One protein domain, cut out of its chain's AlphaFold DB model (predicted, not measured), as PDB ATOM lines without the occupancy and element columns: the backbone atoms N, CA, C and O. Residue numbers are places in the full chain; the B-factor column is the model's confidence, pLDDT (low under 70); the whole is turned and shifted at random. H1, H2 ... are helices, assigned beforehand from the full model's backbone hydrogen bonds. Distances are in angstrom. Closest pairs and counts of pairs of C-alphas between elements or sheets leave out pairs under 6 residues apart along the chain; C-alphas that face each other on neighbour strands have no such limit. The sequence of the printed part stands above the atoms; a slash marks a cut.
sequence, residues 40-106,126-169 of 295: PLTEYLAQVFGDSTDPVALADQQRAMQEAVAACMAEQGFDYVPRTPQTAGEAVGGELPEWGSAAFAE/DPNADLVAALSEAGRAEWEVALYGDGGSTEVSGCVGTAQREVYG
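Overview. This is residues 40 to 106 and 126 to 169 of the 295 residues of an uncharacterized protein of Cellulomonas sp. NEAU-YY56 (UniProt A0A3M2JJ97). One long helix, H2, runs along the length of a loosely built model, with H7 packed across it near Ala 68 and H6 and H5 gathered towards its last residues. The unnamed stretch 76 to 87 folds back alongside H2 towards the small helices H3 and H4; H1 lies off by itself, and residues 98 to 103 stick out. The printed part has 111 residues with seven named helices, H1 to H7 in order, and no named strand: all helix. It is loose, with a radius of gyration of the C-alphas of 17.6 A and spans of 52 by 34 by 23 A.

Arrangement. H1, residues 40 to 49, touches no helix. H2, residues 55 to 75, touches H7, residues 158 to 167, at a steep tilt of 41 degrees, opposite ways; their closest C-alphas, of Ala 68 and Ala 163, are 5.1 A apart. H3, residues 88 to 92, and H4, residues 102 to 106, touch no helix. H5, residues 129 to 134, and H6, residues 137 to 148, form a helical hairpin; they only just touch, with 3 pairs of C-alphas within 8 A, the closest being Val 132 and Arg 140 at 6.1 A. H6, the hub, also touches H7 at a shallow tilt of 23 degrees, the same way, with the closest C-alphas, of Tyr 148 and Gly 158, 4.5 A apart. H6 only just touches H2, with 3 pairs within 8 A; the closest C-alphas, of Met 73 and Ala 146, are 6.7 A apart. The helix packing is mostly crossed, with 1 of 4 touching pairs at a shallow tilt. Every O i to N i+4 pair is within hydrogen-bond range in H2 to H7, and 5 of 6 in H1.

Along the chain. H1 begins at C-alpha 40 (199.307, 255.753, 162.037) and is 15.0 A long. H2 spans 30.4 A, H6 16.5 A and H7 14.4 A, ending at C-alpha 167 (193.130, 252.558, 138.511).

Size, cuts and confidence. Residues 107 to 125 are not printed, and C-alphas 106 and 126 are 32.4 A apart across the cut. The link H2 to H3 is long. Confidence is under 70 at residues 51 to 58, 85 to 94, 151 to 156 and 168 to 169.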
ATOM      1  N   PRO A  40     200.267 254.733 162.464       85.38
ATOM      2  CA  PRO A  40     199.307 255.753 162.037       85.38
ATOM      3  C   PRO A  40     199.513 256.262 160.603       85.38
ATOM      4  O   PRO A  40     198.589 256.845 160.039       85.38
ATOM      5  N   LEU A  41     200.692 256.081 159.998       86.62
ATOM      6  CA  LEU A  41     200.914 256.457 158.601       86.62
ATOM      7  C   LEU A  41     200.150 255.525 157.649       86.62
ATOM      8  O   LEU A  41     199.617 255.982 156.634       86.62
ATOM      9  N   THR A  42     200.048 254.242 158.006       82.50
ATOM     10  CA  THR A  42     199.351 253.217 157.211       82.50
ATOM     11  C   THR A  42     197.888 253.596 156.970       82.50
ATOM     12  O   THR A  42     197.388 253.435 155.860       82.50
ATOM     13  N   GLU A  43     197.220 254.207 157.955       83.62
ATOM     14  CA  GLU A  43     195.830 254.666 157.820       83.62
ATOM     15  C   GLU A  43     195.651 255.755 156.746       83.62
ATOM     16  O   GLU A  43     194.640 255.772 156.038       83.62
ATOM     17  N   TYR A  44     196.610 256.677 156.603       86.62
ATOM     18  CA  TYR A  44     196.565 257.697 155.548       86.62
ATOM     19  C   TYR A  44     196.858 257.078 154.184       86.62
ATOM     20  O   TYR A  44     196.132 257.330 153.227       86.62
ATOM     21  N   LEU A  45     197.886 256.230 154.094       83.00
ATOM     22  CA  LEU A  45     198.264 255.592 152.832       83.00
ATOM     23  C   LEU A  45     197.167 254.661 152.303       83.00
ATOM     24  O   LEU A  45     196.909 254.669 151.101       83.00
ATOM     25  N   ALA A  46     196.462 253.937 153.177       80.06
ATOM     26  CA  ALA A  46     195.328 253.097 152.792       80.06
ATOM     27  C   ALA A  46     194.164 253.912 152.199       80.06
ATOM     28  O   ALA A  46     193.484 253.455 151.281       80.06
ATOM     29  N   GLN A  47     193.943 255.141 152.674       81.75
ATOM     30  CA  GLN A  47     192.939 256.043 152.093       81.75
ATOM     31  C   GLN A  47     193.363 256.591 150.726       81.75
ATOM     32  O   GLN A  47     192.504 256.890 149.901       81.75
ATOM     33  N   VAL A  48     194.669 256.714 150.484       78.38
ATOM     34  CA  VAL A  48     195.222 257.246 149.234       78.38
ATOM     35  C   VAL A  48     195.323 256.174 148.143       78.38
ATOM     36  O   VAL A  48     194.965 256.426 146.996       78.38
ATOM     37  N   PHE A  49     195.805 254.977 148.483       74.69
ATOM     38  CA  PHE A  49     196.134 253.920 147.514       74.69
ATOM     39  C   PHE A  49     195.168 252.729 147.533       74.69
ATOM     40  O   PHE A  49     195.300 251.809 146.720       74.69
ATOM     41  N   GLY A  50     194.181 252.757 148.430       70.81
ATOM     42  CA  GLY A  50     193.374 251.597 148.779       70.81
ATOM     43  C   GLY A  50     194.061 250.730 149.833       70.81
ATOM     44  O   GLY A  50     195.275 250.792 150.037       70.81
ATOM     45  N   ASP A  51     193.264 249.916 150.518       67.56
ATOM     46  CA  ASP A  51     193.772 248.979 151.514       67.56
ATOM     47  C   ASP A  51     194.463 247.798 150.813       67.56
ATOM     48  O   ASP A  51     193.812 246.896 150.283       67.56
ATOM     49  N   SER A  52     195.798 247.820 150.791       61.97
ATOM     50  CA  SER A  52     196.629 246.757 150.214       61.97
ATOM     51  C   SER A  52     196.684 245.493 151.076       61.97
ATOM     52  O   SER A  52     197.285 244.500 150.665       61.97
ATOM     53  N   THR A  53     196.065 245.510 152.259       59.12
ATOM     54  CA  THR A  53     195.968 244.357 153.158       59.12
ATOM     55  C   THR A  53     194.632 243.626 153.021       59.12
ATOM     56  O   THR A  53     194.561 242.434 153.331       59.12
ATOM     57  N   ASP A  54     193.600 244.279 152.467       64.88
ATOM     58  CA  ASP A  54     192.299 243.667 152.189       64.88
ATOM     59  C   ASP A  54     192.328 242.868 150.865       64.88
ATOM     60  O   ASP A  54     192.372 243.444 149.769       64.88
ATOM     61  N   PRO A  55     192.243 241.524 150.918       62.78
ATOM     62  CA  PRO A  55     192.262 240.689 149.720       62.78
ATOM     63  C   PRO A  55     191.067 240.941 148.785       62.78
ATOM     64  O   PRO A  55     191.179 240.693 147.583       62.78
ATOM     65  N   VAL A  56     189.933 241.440 149.294       67.31
ATOM     66  CA  VAL A  56     188.778 241.808 148.462       67.31
ATOM     67  C   VAL A  56     189.074 243.087 147.685       67.31
ATOM     68  O   VAL A  56     188.866 243.115 146.470       67.31
ATOM     69  N   ALA A  57     189.614 244.109 148.353       69.94
ATOM     70  CA  ALA A  57     189.998 245.366 147.715       69.94
ATOM     71  C   ALA A  57     191.060 245.143 146.626       69.94
ATOM     72  O   ALA A  57     190.908 245.634 145.506       69.94
ATOM     73  N   LEU A  58     192.076 244.319 146.903       69.44
ATOM     74  CA  LEU A  58     193.089 243.925 145.919       69.44
ATOM     75  C   LEU A  58     192.484 243.198 144.710       69.44
ATOM     76  O   LEU A  58     192.821 243.504 143.564       69.44
ATOM     77  N   ALA A  59     191.579 242.241 144.935       75.00
ATOM     78  CA  ALA A  59     190.933 241.502 143.850       75.00
ATOM     79  C   ALA A  59     190.031 242.403 142.989       75.00
ATOM     80  O   ALA A  59     189.969 242.233 141.768       75.00
ATOM     81  N   ASP A  60     189.338 243.361 143.604       80.19
ATOM     82  CA  ASP A  60     188.527 244.352 142.899       80.19
ATOM     83  C   ASP A  60     189.401 245.329 142.096       80.19
ATOM     84  O   ASP A  60     189.107 245.584 140.927       80.19
ATOM     85  N   GLN A  61     190.521 245.792 142.657       78.06
ATOM     86  CA  GLN A  61     191.488 246.656 141.971       78.06
ATOM     87  C   GLN A  61     192.135 245.950 140.768       78.06
ATOM     88  O   GLN A  61     192.206 246.509 139.671       78.06
ATOM     89  N   GLN A  62     192.545 244.687 140.920       81.75
ATOM     90  CA  GLN A  62     193.070 243.885 139.812       81.75
ATOM     91  C   GLN A  62     192.024 243.661 138.713       81.75
ATOM     92  O   GLN A  62     192.356 243.704 137.525       81.75
ATOM     93  N   ARG A  63     190.756 243.448 139.087       87.38
ATOM     94  CA  ARG A  63     189.654 243.322 138.127       87.38
ATOM     95  C   ARG A  63     189.453 244.622 137.351       87.38
ATOM     96  O   ARG A  63     189.425 244.573 136.126       87.38
ATOM     97  N   ALA A  64     189.404 245.761 138.044       88.25
ATOM     98  CA  ALA A  64     189.289 247.079 137.422       88.25
ATOM     99  C   ALA A  64     190.435 247.339 136.429       88.25
ATOM    100  O   ALA A  64     190.194 247.759 135.300       88.25
ATOM    101  N   MET A  65     191.672 246.989 136.800       88.62
ATOM    102  CA  MET A  65     192.839 247.088 135.918       88.62
ATOM    103  C   MET A  65     192.670 246.255 134.640       88.62
ATOM    104  O   MET A  65     192.884 246.755 133.537       88.62
ATOM    105  N   GLN A  66     192.272 244.986 134.760       92.75
ATOM    106  CA  GLN A  66     192.101 244.104 133.601       92.75
ATOM    107  C   GLN A  66     190.929 244.529 132.704       92.75
ATOM    108  O   GLN A  66     191.016 244.398 131.483       92.75
ATOM    109  N   GLU A  67     189.853 245.062 133.287       93.69
ATOM    110  CA  GLU A  67     188.714 245.615 132.549       93.69
ATOM    111  C   GLU A  67     189.094 246.895 131.787       93.69
ATOM    112  O   GLU A  67     188.760 247.014 130.606       93.69
ATOM    113  N   ALA A  68     189.858 247.803 132.403       94.00
ATOM    114  CA  ALA A  68     190.357 249.017 131.754       94.00
ATOM    115  C   ALA A  68     191.323 248.701 130.595       94.00
ATOM    116  O   ALA A  68     191.211 249.279 129.508       94.00
ATOM    117  N   VAL A  69     192.215 247.715 130.765       95.19
ATOM    118  CA  VAL A  69     193.062 247.220 129.663       95.19
ATOM    119  C   VAL A  69     192.203 246.675 128.523       95.19
ATOM    120  O   VAL A  69     192.453 247.003 127.363       95.19
ATOM    121  N   ALA A  70     191.174 245.879 128.830       96.50
ATOM    122  CA  ALA A  70     190.304 245.302 127.809       96.50
ATOM    123  C   ALA A  70     189.535 246.372 127.025       96.50
ATOM    124  O   ALA A  70     189.437 246.283 125.801       96.50
ATOM    125  N   ALA A  71     189.031 247.400 127.714       96.31
ATOM    126  CA  ALA A  71     188.362 248.534 127.089       96.31
ATOM    127  C   ALA A  71     189.304 249.282 126.131       96.31
ATOM    128  O   ALA A  71     188.958 249.478 124.966       96.31
ATOM    129  N   CYS A  72     190.521 249.609 126.574       97.19
ATOM    130  CA  CYS A  72     191.517 250.264 125.724       97.19
ATOM    131  C   CYS A  72     191.911 249.401 124.514       97.19
ATOM    132  O   CYS A  72     191.972 249.899 123.391       97.19
ATOM    133  N   MET A  73     192.133 248.096 124.698       97.62
ATOM    134  CA  MET A  73     192.472 247.196 123.588       97.62
ATOM    135  C   MET A  73     191.342 247.125 122.556       97.62
ATOM    136  O   MET A  73     191.609 247.176 121.353       97.62
ATOM    137  N   ALA A  74     190.084 247.110 123.009       97.38
ATOM    138  CA  ALA A  74     188.924 247.161 122.126       97.38
ATOM    139  C   ALA A  74     188.860 248.475 121.323       97.38
ATOM    140  O   ALA A  74     188.529 248.448 120.137       97.38
ATOM    141  N   GLU A  75     189.229 249.614 121.919       96.75
ATOM    142  CA  GLU A  75     189.355 250.898 121.209       96.75
ATOM    143  C   GLU A  75     190.471 250.886 120.155       96.75
ATOM    144  O   GLU A  75     190.316 251.477 119.084       96.75
ATOM    145  N   GLN A  76     191.565 250.164 120.419       95.00
ATOM    146  CA  GLN A  76     192.650 249.925 119.459       95.00
ATOM    147  C   GLN A  76     192.286 248.879 118.388       95.00
ATOM    148  O   GLN A  76     193.057 248.648 117.457       95.00
ATOM    149  N   GLY A  77     191.100 248.266 118.478       96.06
ATOM    150  CA  GLY A  77     190.600 247.282 117.518       96.06
ATOM    151  C   GLY A  77     191.062 245.846 117.774       96.06
ATOM    152  O   GLY A  77     190.975 245.018 116.866       96.06
ATOM    153  N   PHE A  78     191.535 245.543 118.983       97.25
ATOM    154  CA  PHE A  78     191.978 244.214 119.393       97.25
ATOM    155  C   PHE A  78     191.040 243.597 120.432       97.25
ATOM    156  O   PHE A  78     190.626 244.251 121.387       97.25
ATOM    157  N   ASP A  79     190.759 242.303 120.282       95.88
ATOM    158  CA  ASP A  79     190.151 241.521 121.357       95.88
ATOM    159  C   ASP A  79     191.179 241.307 122.481       95.88
ATOM    160  O   ASP A  79     192.350 241.000 122.226       95.88
ATOM    161  N   TYR A  80     190.730 241.442 123.727       95.81
ATOM    162  CA  TYR A  80     191.518 241.165 124.924       95.81
ATOM    163  C   TYR A  80     190.635 240.485 125.970       95.81
ATOM    164  O   TYR A  80     189.521 240.930 126.250       95.81
ATOM    165  N   VAL A  81     191.131 239.395 126.547       95.44
ATOM    166  CA  VAL A  81     190.482 238.634 127.613       95.44
ATOM    167  C   VAL A  81     191.109 239.044 128.949       95.44
ATOM    168  O   VAL A  81     192.291 238.750 129.169       95.44
ATOM    169  N   PRO A  82     190.344 239.697 129.849       91.62
ATOM    170  CA  PRO A  82     190.774 240.001 131.210       91.62
ATOM    171  C   PRO A  82     191.297 238.765 131.938       91.62
ATOM    172  O   PRO A  82     190.666 237.704 131.913       91.62
ATOM    173  N   ARG A  83     192.426 238.906 132.636       84.50
ATOM    174  CA  ARG A  83     192.866 237.879 133.586       84.50
ATOM    175  C   ARG A  83     191.968 237.914 134.818       84.50
ATOM    176  O   ARG A  83     191.666 238.980 135.348       84.50
ATOM    177  N   THR A  84     191.557 236.745 135.289       74.12
ATOM    178  CA  THR A  84     190.921 236.626 136.600       74.12
ATOM    179  C   THR A  84     192.005 236.671 137.674       74.12
ATOM    180  O   THR A  84     192.986 235.935 137.525       74.12
ATOM    181  N   PRO A  85     191.848 237.480 138.738       63.38
ATOM    182  CA  PRO A  85     192.701 237.390 139.917       63.38
ATOM    183  C   PRO A  85     192.770 235.933 140.383       63.38
ATOM    184  O   PRO A  85     191.727 235.320 140.602       63.38
ATOM    185  N   GLN A  86     193.972 235.368 140.470       59.97
ATOM    186  CA  GLN A  86     194.212 234.143 141.225       59.97
ATOM    187  C   GLN A  86     194.873 234.554 142.529       59.97
ATOM    188  O   GLN A  86     195.903 235.228 142.522       59.97
ATOM    189  N   THR A  87     194.277 234.160 143.643       59.84
ATOM    190  CA  THR A  87     194.896 234.335 144.954       59.84
ATOM    191  C   THR A  87     195.883 233.200 145.219       59.84
ATOM    192  O   THR A  87     195.691 232.069 144.770       59.84
ATOM    193  N   ALA A  88     196.935 233.475 145.995       55.94
ATOM    194  CA  ALA A  88     197.888 232.445 146.414       55.94
ATOM    195  C   ALA A  88     197.197 231.286 147.171       55.94
ATOM    196  O   ALA A  88     197.585 230.131 147.032       55.94
ATOM    197  N   GLY A  89     196.114 231.571 147.909       55.34
ATOM    198  CA  GLY A  89     195.284 230.548 148.556       55.34
ATOM    199  C   GLY A  89     194.580 229.618 147.562       55.34
ATOM    200  O   GLY A  89     194.618 228.394 147.692       55.34
ATOM    201  N   GLU A  90     193.999 230.172 146.498       59.28
ATOM    202  CA  GLU A  90     193.422 229.359 145.421       59.28
ATOM    203  C   GLU A  90     194.479 228.501 144.718       59.28
ATOM    204  O   GLU A  90     194.185 227.370 144.328       59.28
ATOM    205  N   ALA A  91     195.709 229.005 144.606       59.75
ATOM    206  CA  ALA A  91     196.821 228.302 143.984       59.75
ATOM    207  C   ALA A  91     197.287 227.073 144.792       59.75
ATOM    208  O   ALA A  91     197.565 226.026 144.205       59.75
ATOM    209  N   VAL A  92     197.281 227.151 146.129       61.41
ATOM    210  CA  VAL A  92     197.583 226.009 147.017       61.41
ATOM    211  C   VAL A  92     196.352 225.169 147.394       61.41
ATOM    212  O   VAL A  92     196.457 224.203 148.151       61.41
ATOM    213  N   GLY A  93     195.171 225.502 146.862       56.94
ATOM    214  CA  GLY A  93     193.935 224.741 147.057       56.94
ATOM    215  C   GLY A  93     193.248 224.937 148.414       56.94
ATOM    216  O   GLY A  93     192.534 224.033 148.860       56.94
ATOM    217  N   GLY A  94     193.434 226.084 149.078       67.50
ATOM    218  CA  GLY A  94     192.833 226.362 150.385       67.50
ATOM    219  C   GLY A  94     193.233 227.704 151.005       67.50
ATOM    220  O   GLY A  94     193.801 228.571 150.357       67.50
ATOM    221  N   GLU A  95     192.910 227.889 152.283       70.56
ATOM    222  CA  GLU A  95     193.335 229.068 153.045       70.56
ATOM    223  C   GLU A  95     194.813 228.918 153.437       70.56
ATOM    224  O   GLU A  95     195.200 227.907 154.030       70.56
ATOM    225  N   LEU A  96     195.640 229.897 153.065       76.19
ATOM    226  CA  LEU A  96     197.044 229.951 153.471       76.19
ATOM    227  C   LEU A  96     197.144 230.389 154.939       76.19
ATOM    228  O   LEU A  96     196.370 231.253 155.357       76.19
ATOM    229  N   PRO A  97     198.107 229.859 155.718       84.44
ATOM    230  CA  PRO A  97     198.455 230.460 156.998       84.44
ATOM    231  C   PRO A  97     198.807 231.941 156.822       84.44
ATOM    232  O   PRO A  97     199.342 232.335 155.784       84.44
ATOM    233  N   GLU A  98     198.544 232.749 157.851       80.44
ATOM    234  CA  GLU A  98     198.865 234.179 157.842       80.44
ATOM    235  C   GLU A  98     200.342 234.398 157.497       80.44
ATOM    236  O   GLU A  98     201.230 233.746 158.059       80.44
ATOM    237  N   TRP A  99     200.604 235.311 156.567       74.44
ATOM    238  CA  TRP A  99     201.948 235.557 156.065       74.44
ATOM    239  C   TRP A  99     202.854 236.070 157.187       74.44
ATOM    240  O   TRP A  99     202.503 236.975 157.938       74.44
ATOM    241  N   GLY A 100     204.026 235.457 157.341       77.06
ATOM    242  CA  GLY A 100     204.924 235.764 158.456       77.06
ATOM    243  C   GLY A 100     204.489 235.214 159.824       77.06
ATOM    244  O   GLY A 100     205.128 235.520 160.829       77.06
ATOM    245  N   SER A 101     203.459 234.371 159.900       87.38
ATOM    246  CA  SER A 101     203.180 233.589 161.111       87.38
ATOM    247  C   SER A 101     204.165 232.425 161.281       87.38
ATOM    248  O   SER A 101     204.817 231.988 160.329       87.38
ATOM    249  N   ALA A 102     204.234 231.865 162.494       89.94
ATOM    250  CA  ALA A 102     204.968 230.623 162.745       89.94
ATOM    251  C   ALA A 102     204.444 229.467 161.872       89.94
ATOM    252  O   ALA A 102     205.233 228.734 161.285       89.94
ATOM    253  N   ALA A 103     203.121 229.361 161.703       90.94
ATOM    254  CA  ALA A 103     202.507 228.339 160.856       90.94
ATOM    255  C   ALA A 103     202.907 228.486 159.376       90.94
ATOM    256  O   ALA A 103     203.156 227.485 158.705       90.94
ATOM    257  N   PHE A 104     203.017 229.720 158.873       91.31
ATOM    258  CA  PHE A 104     203.526 229.965 157.522       91.31
ATOM    259  C   PHE A 104     205.001 229.581 157.404       91.31
ATOM    260  O   PHE A 104     205.374 228.892 156.460       91.31
ATOM    261  N   ALA A 105     205.831 229.963 158.378       94.12
ATOM    262  CA  ALA A 105     207.255 229.636 158.375       94.12
ATOM    263  C   ALA A 105     207.516 228.121 158.408       94.12
ATOM    264  O   ALA A 105     208.372 227.632 157.673       94.12
ATOM    265  N   GLU A 106     206.740 227.373 159.194       94.88
ATOM    266  CA  GLU A 106     206.831 225.911 159.275       94.88
ATOM    267  C   GLU A 106     206.458 225.216 157.959       94.88
ATOM    268  O   GLU A 106     207.013 224.164 157.634       94.88
ATOM    269  N   ASP A 126     198.246 232.237 129.619       81.88
ATOM    270  CA  ASP A 126     197.784 233.539 129.152       81.88
ATOM    271  C   ASP A 126     196.463 233.360 128.384       81.88
ATOM    272  O   ASP A 126     196.447 232.674 127.352       81.88
ATOM    273  N   PRO A 127     195.348 233.946 128.863       89.69
ATOM    274  CA  PRO A 127     194.059 233.809 128.196       89.69
ATOM    275  C   PRO A 127     194.055 234.442 126.796       89.69
ATOM    276  O   PRO A 127     193.205 234.095 125.977       89.69
ATOM    277  N   ASN A 128     195.021 235.315 126.495       92.56
ATOM    278  CA  ASN A 128     195.184 235.965 125.198       92.56
ATOM    279  C   ASN A 128     196.109 235.203 124.240       92.56
ATOM    280  O   ASN A 128     196.154 235.544 123.060       92.56
ATOM    281  N   ALA A 129     196.806 234.149 124.686       91.38
ATOM    282  CA  ALA A 129     197.801 233.451 123.864       91.38
ATOM    283  C   ALA A 129     197.229 232.950 122.528       91.38
ATOM    284  O   ALA A 129     197.854 233.109 121.480       91.38
ATOM    285  N   ASP A 130     196.020 232.381 122.554       92.75
ATOM    286  CA  ASP A 130     195.363 231.853 121.355       92.75
ATOM    287  C   ASP A 130     194.877 232.986 120.423       92.75
ATOM    288  O   ASP A 130     194.918 232.831 119.200       92.75
ATOM    289  N   LEU A 131     194.483 234.144 120.979       92.62
ATOM    290  CA  LEU A 131     194.133 235.343 120.204       92.62
ATOM    291  C   LEU A 131     195.366 235.896 119.484       92.62
ATOM    292  O   LEU A 131     195.336 236.102 118.271       92.62
ATOM    293  N   VAL A 132     196.472 236.063 120.211       93.38
ATOM    294  CA  VAL A 132     197.732 236.591 119.675       93.38
ATOM    295  C   VAL A 132     198.332 235.633 118.644       93.38
ATOM    296  O   VAL A 132     198.773 236.065 117.579       93.38
ATOM    297  N   ALA A 133     198.306 234.324 118.899       93.19
ATOM    298  CA  ALA A 133     198.816 233.318 117.968       93.19
ATOM    299  C   ALA A 133     198.034 233.257 116.643       93.19
ATOM    300  O   ALA A 133     198.591 232.845 115.623       93.19
ATOM    301  N   ALA A 134     196.762 233.669 116.637       95.19
ATOM    302  CA  ALA A 134     195.940 233.744 115.430       95.19
ATOM    303  C   ALA A 134     196.240 234.982 114.559       95.19
ATOM    304  O   ALA A 134     195.846 235.012 113.388       95.19
ATOM    305  N   LEU A 135     196.939 235.990 115.093       95.44
ATOM    306  CA  LEU A 135     197.319 237.196 114.357       95.44
ATOM    307  C   LEU A 135     198.494 236.937 113.400       95.44
ATOM    308  O   LEU A 135     199.362 236.087 113.613       95.44
ATOM    309  N   SER A 136     198.557 237.730 112.326       96.94
ATOM    310  CA  SER A 136     199.753 237.788 111.475       96.94
ATOM    311  C   SER A 136     200.958 238.328 112.258       96.94
ATOM    312  O   SER A 136     200.797 238.938 113.307       96.94
ATOM    313  N   GLU A 137     202.181 238.156 111.753       93.94
ATOM    314  CA  GLU A 137     203.376 238.752 112.380       93.94
ATOM    315  C   GLU A 137     203.253 240.273 112.556       93.94
ATOM    316  O   GLU A 137     203.535 240.781 113.636       93.94
ATOM    317  N   ALA A 138     202.741 240.976 111.541       93.75
ATOM    318  CA  ALA A 138     202.462 242.407 111.641       93.75
ATOM    319  C   ALA A 138     201.371 242.705 112.684       93.75
ATOM    320  O   ALA A 138     201.537 243.601 113.501       93.75
ATOM    321  N   GLY A 139     200.296 241.910 112.705       94.75
ATOM    322  CA  GLY A 139     199.211 242.078 113.676       94.75
ATOM    323  C   GLY A 139     199.647 241.817 115.120       94.75
ATOM    324  O   GLY A 139     199.186 242.506 116.019       94.75
ATOM    325  N   ARG A 140     200.566 240.872 115.355       93.88
ATOM    326  CA  ARG A 140     201.158 240.642 116.683       93.88
ATOM    327  C   ARG A 140     201.984 241.837 117.144       93.88
ATOM    328  O   ARG A 140     201.828 242.261 118.278       93.88
ATOM    329  N   ALA A 141     202.796 242.409 116.255       91.50
ATOM    330  CA  ALA A 141     203.564 243.611 116.575       91.50
ATOM    331  C   ALA A 141     202.649 244.809 116.894       91.50
ATOM    332  O   ALA A 141     202.909 245.544 117.840       91.50
ATOM    333  N   GLU A 142     201.559 244.994 116.142       93.94
ATOM    334  CA  GLU A 142     200.570 246.044 116.426       93.94
ATOM    335  C   GLU A 142     199.832 245.799 117.754       93.94
ATOM    336  O   GLU A 142     199.617 246.744 118.509       93.94
ATOM    337  N   TRP A 143     199.501 244.542 118.069       94.12
ATOM    338  CA  TRP A 143     198.881 244.158 119.340       94.12
ATOM    339  C   TRP A 143     199.806 244.427 120.534       94.12
ATOM    340  O   TRP A 143     199.369 245.001 121.528       94.12
ATOM    341  N   GLU A 144     201.093 244.075 120.430       91.44
ATOM    342  CA  GLU A 144     202.091 244.347 121.475       91.44
ATOM    343  C   GLU A 144     202.268 245.852 121.703       91.44
ATOM    344  O   GLU A 144     202.291 246.299 122.850       91.44
ATOM    345  N   VAL A 145     202.321 246.642 120.625       92.31
ATOM    346  CA  VAL A 145     202.407 248.107 120.711       92.31
ATOM    347  C   VAL A 145     201.143 248.713 121.319       92.31
ATOM    348  O   VAL A 145     201.237 249.652 122.105       92.31
ATOM    349  N   ALA A 146     199.957 248.192 121.001       94.19
ATOM    350  CA  ALA A 146     198.720 248.643 121.631       94.19
ATOM    351  C   ALA A 146     198.715 248.343 123.138       94.19
ATOM    352  O   ALA A 146     198.376 249.214 123.942       94.19
ATOM    353  N   LEU A 147     199.136 247.136 123.530       92.94
ATOM    354  CA  LEU A 147     199.091 246.695 124.919       92.94
ATOM    355  C   LEU A 147     200.142 247.391 125.794       92.94
ATOM    356  O   LEU A 147     199.792 247.943 126.837       92.94
ATOM    357  N   TYR A 148     201.403 247.383 125.364       89.94
ATOM    358  CA  TYR A 148     202.548 247.826 126.168       89.94
ATOM    359  C   TYR A 148     203.131 249.179 125.740       89.94
ATOM    360  O   TYR A 148     203.934 249.754 126.475       89.94
ATOM    361  N   GLY A 149     202.721 249.699 124.581       86.62
ATOM    362  CA  GLY A 149     203.307 250.881 123.953       86.62
ATOM    363  C   GLY A 149     204.517 250.553 123.081       86.62
ATOM    364  O   GLY A 149     204.831 249.388 122.825       86.62
ATOM    365  N   ASP A 150     205.203 251.582 122.575       77.38
ATOM    366  CA  ASP A 150     206.451 251.344 121.851       77.38
ATOM    367  C   ASP A 150     207.546 250.915 122.839       77.38
ATOM    368  O   ASP A 150     207.728 251.517 123.896       77.38
ATOM    369  N   GLY A 151     208.256 249.825 122.528       59.53
ATOM    370  CA  GLY A 151     209.277 249.225 123.399       59.53
ATOM    371  C   GLY A 151     210.554 250.062 123.572       59.53
ATOM    372  O   GLY A 151     211.635 249.495 123.729       59.53
ATOM    373  N   GLY A 152     210.462 251.391 123.461       51.38
ATOM    374  CA  GLY A 152     211.559 252.345 123.571       51.38
ATOM    375  C   GLY A 152     211.546 253.218 124.829       51.38
ATOM    376  O   GLY A 152     212.520 253.948 125.030       51.38
ATOM    377  N   SER A 153     210.510 253.167 125.675       49.50
ATOM    378  CA  SER A 153     210.438 253.977 126.901       49.50
ATOM    379  C   SER A 153     210.634 253.140 128.175       49.50
ATOM    380  O   SER A 153     210.277 251.967 128.248       49.50
ATOM    381  N   THR A 154     211.226 253.752 129.203       49.19
ATOM    382  CA  THR A 154     211.268 253.225 130.579       49.19
ATOM    383  C   THR A 154     209.964 253.491 131.343       49.19
ATOM    384  O   THR A 154     209.911 253.267 132.548       49.19
ATOM    385  N   GLU A 155     208.938 254.017 130.672       57.12
ATOM    386  CA  GLU A 155     207.669 254.434 131.266       57.12
ATOM    387  C   GLU A 155     206.562 253.447 130.894       57.12
ATOM    388  O   GLU A 155     206.473 252.989 129.753       57.12
ATOM    389  N   VAL A 156     205.676 253.137 131.843       65.94
ATOM    390  CA  VAL A 156     204.526 252.274 131.561       65.94
ATOM    391  C   VAL A 156     203.595 252.991 130.575       65.94
ATOM    392  O   VAL A 156     203.031 254.048 130.869       65.94
ATOM    393  N   SER A 157     203.440 252.427 129.377       80.56
ATOM    394  CA  SER A 157     202.682 253.024 128.274       80.56
ATOM    395  C   SER A 157     201.708 252.017 127.643       80.56
ATOM    396  O   SER A 157     201.408 250.981 128.243       80.56
ATOM    397  N   GLY A 158     201.104 252.366 126.503       90.25
ATOM    398  CA  GLY A 158     200.037 251.565 125.892       90.25
ATOM    399  C   GLY A 158     198.782 251.456 126.767       90.25
ATOM    400  O   GLY A 158     198.530 252.286 127.650       90.25
ATOM    401  N   CYS A 159     197.978 250.430 126.510       94.31
ATOM    402  CA  CYS A 159     196.766 250.159 127.272       94.31
ATOM    403  C   CYS A 159     197.044 249.783 128.730       94.31
ATOM    404  O   CYS A 159     196.284 250.205 129.600       94.31
ATOM    405  N   VAL A 160     198.150 249.087 129.023       90.00
ATOM    406  CA  VAL A 160     198.563 248.803 130.409       90.00
ATOM    407  C   VAL A 160     198.862 250.100 131.161       90.00
ATOM    408  O   VAL A 160     198.325 250.308 132.242       90.00
ATOM    409  N   GLY A 161     199.652 251.011 130.588       85.56
ATOM    410  CA  GLY A 161     199.973 252.281 131.246       85.56
ATOM    411  C   GLY A 161     198.762 253.195 131.429       85.56
ATOM    412  O   GLY A 161     198.645 253.873 132.446       85.56
ATOM    413  N   THR A 162     197.839 253.205 130.463       86.88
ATOM    414  CA  THR A 162     196.579 253.957 130.585       86.88
ATOM    415  C   THR A 162     195.713 253.413 131.715       86.88
ATOM    416  O   THR A 162     195.336 254.184 132.595       86.88
ATOM    417  N   ALA A 163     195.482 252.099 131.746       88.62
ATOM    418  CA  ALA A 163     194.729 251.450 132.815       88.62
ATOM    419  C   ALA A 163     195.386 251.660 134.187       88.62
ATOM    420  O   ALA A 163     194.696 251.923 135.167       88.62
ATOM    421  N   GLN A 164     196.723 251.621 134.262       79.88
ATOM    422  CA  GLN A 164     197.434 251.847 135.518       79.88
ATOM    423  C   GLN A 164     197.187 253.256 136.061       79.88
ATOM    424  O   GLN A 164     196.906 253.408 137.244       79.88
ATOM    425  N   ARG A 165     197.259 254.288 135.209       77.75
ATOM    426  CA  ARG A 165     196.981 255.670 135.631       77.75
ATOM    427  C   ARG A 165     195.526 255.872 136.042       77.75
ATOM    428  O   ARG A 165     195.274 256.671 136.937       77.75
ATOM    429  N   GLU A 166     194.598 255.176 135.394       79.50
ATOM    430  CA  GLU A 166     193.174 255.225 135.728       79.50
ATOM    431  C   GLU A 166     192.880 254.558 137.078       79.50
ATOM    432  O   GLU A 166     192.169 255.129 137.898       79.50
ATOM    433  N   VAL A 167     193.455 253.379 137.332       78.38
ATOM    434  CA  VAL A 167     193.130 252.558 138.511       78.38
ATOM    435  C   VAL A 167     193.963 252.913 139.740       78.38
ATOM    436  O   VAL A 167     193.435 252.919 140.847       78.38
ATOM    437  N   TYR A 168     195.252 253.210 139.569       69.75
ATOM    438  CA  TYR A 168     196.173 253.509 140.676       69.75
ATOM    439  C   TYR A 168     196.379 255.012 140.893       69.75
ATOM    440  O   TYR A 168     197.313 255.408 141.585       69.75
ATOM    441  N   GLY A 169     195.534 255.852 140.286       63.50
ATOM    442  CA  GLY A 169     195.563 257.296 140.497       63.50
ATOM    443  C   GLY A 169     196.881 257.916 140.046       63.50
ATOM    444  O   GLY A 169     197.633 258.450 140.858       63.50
TER     445      GLY A 169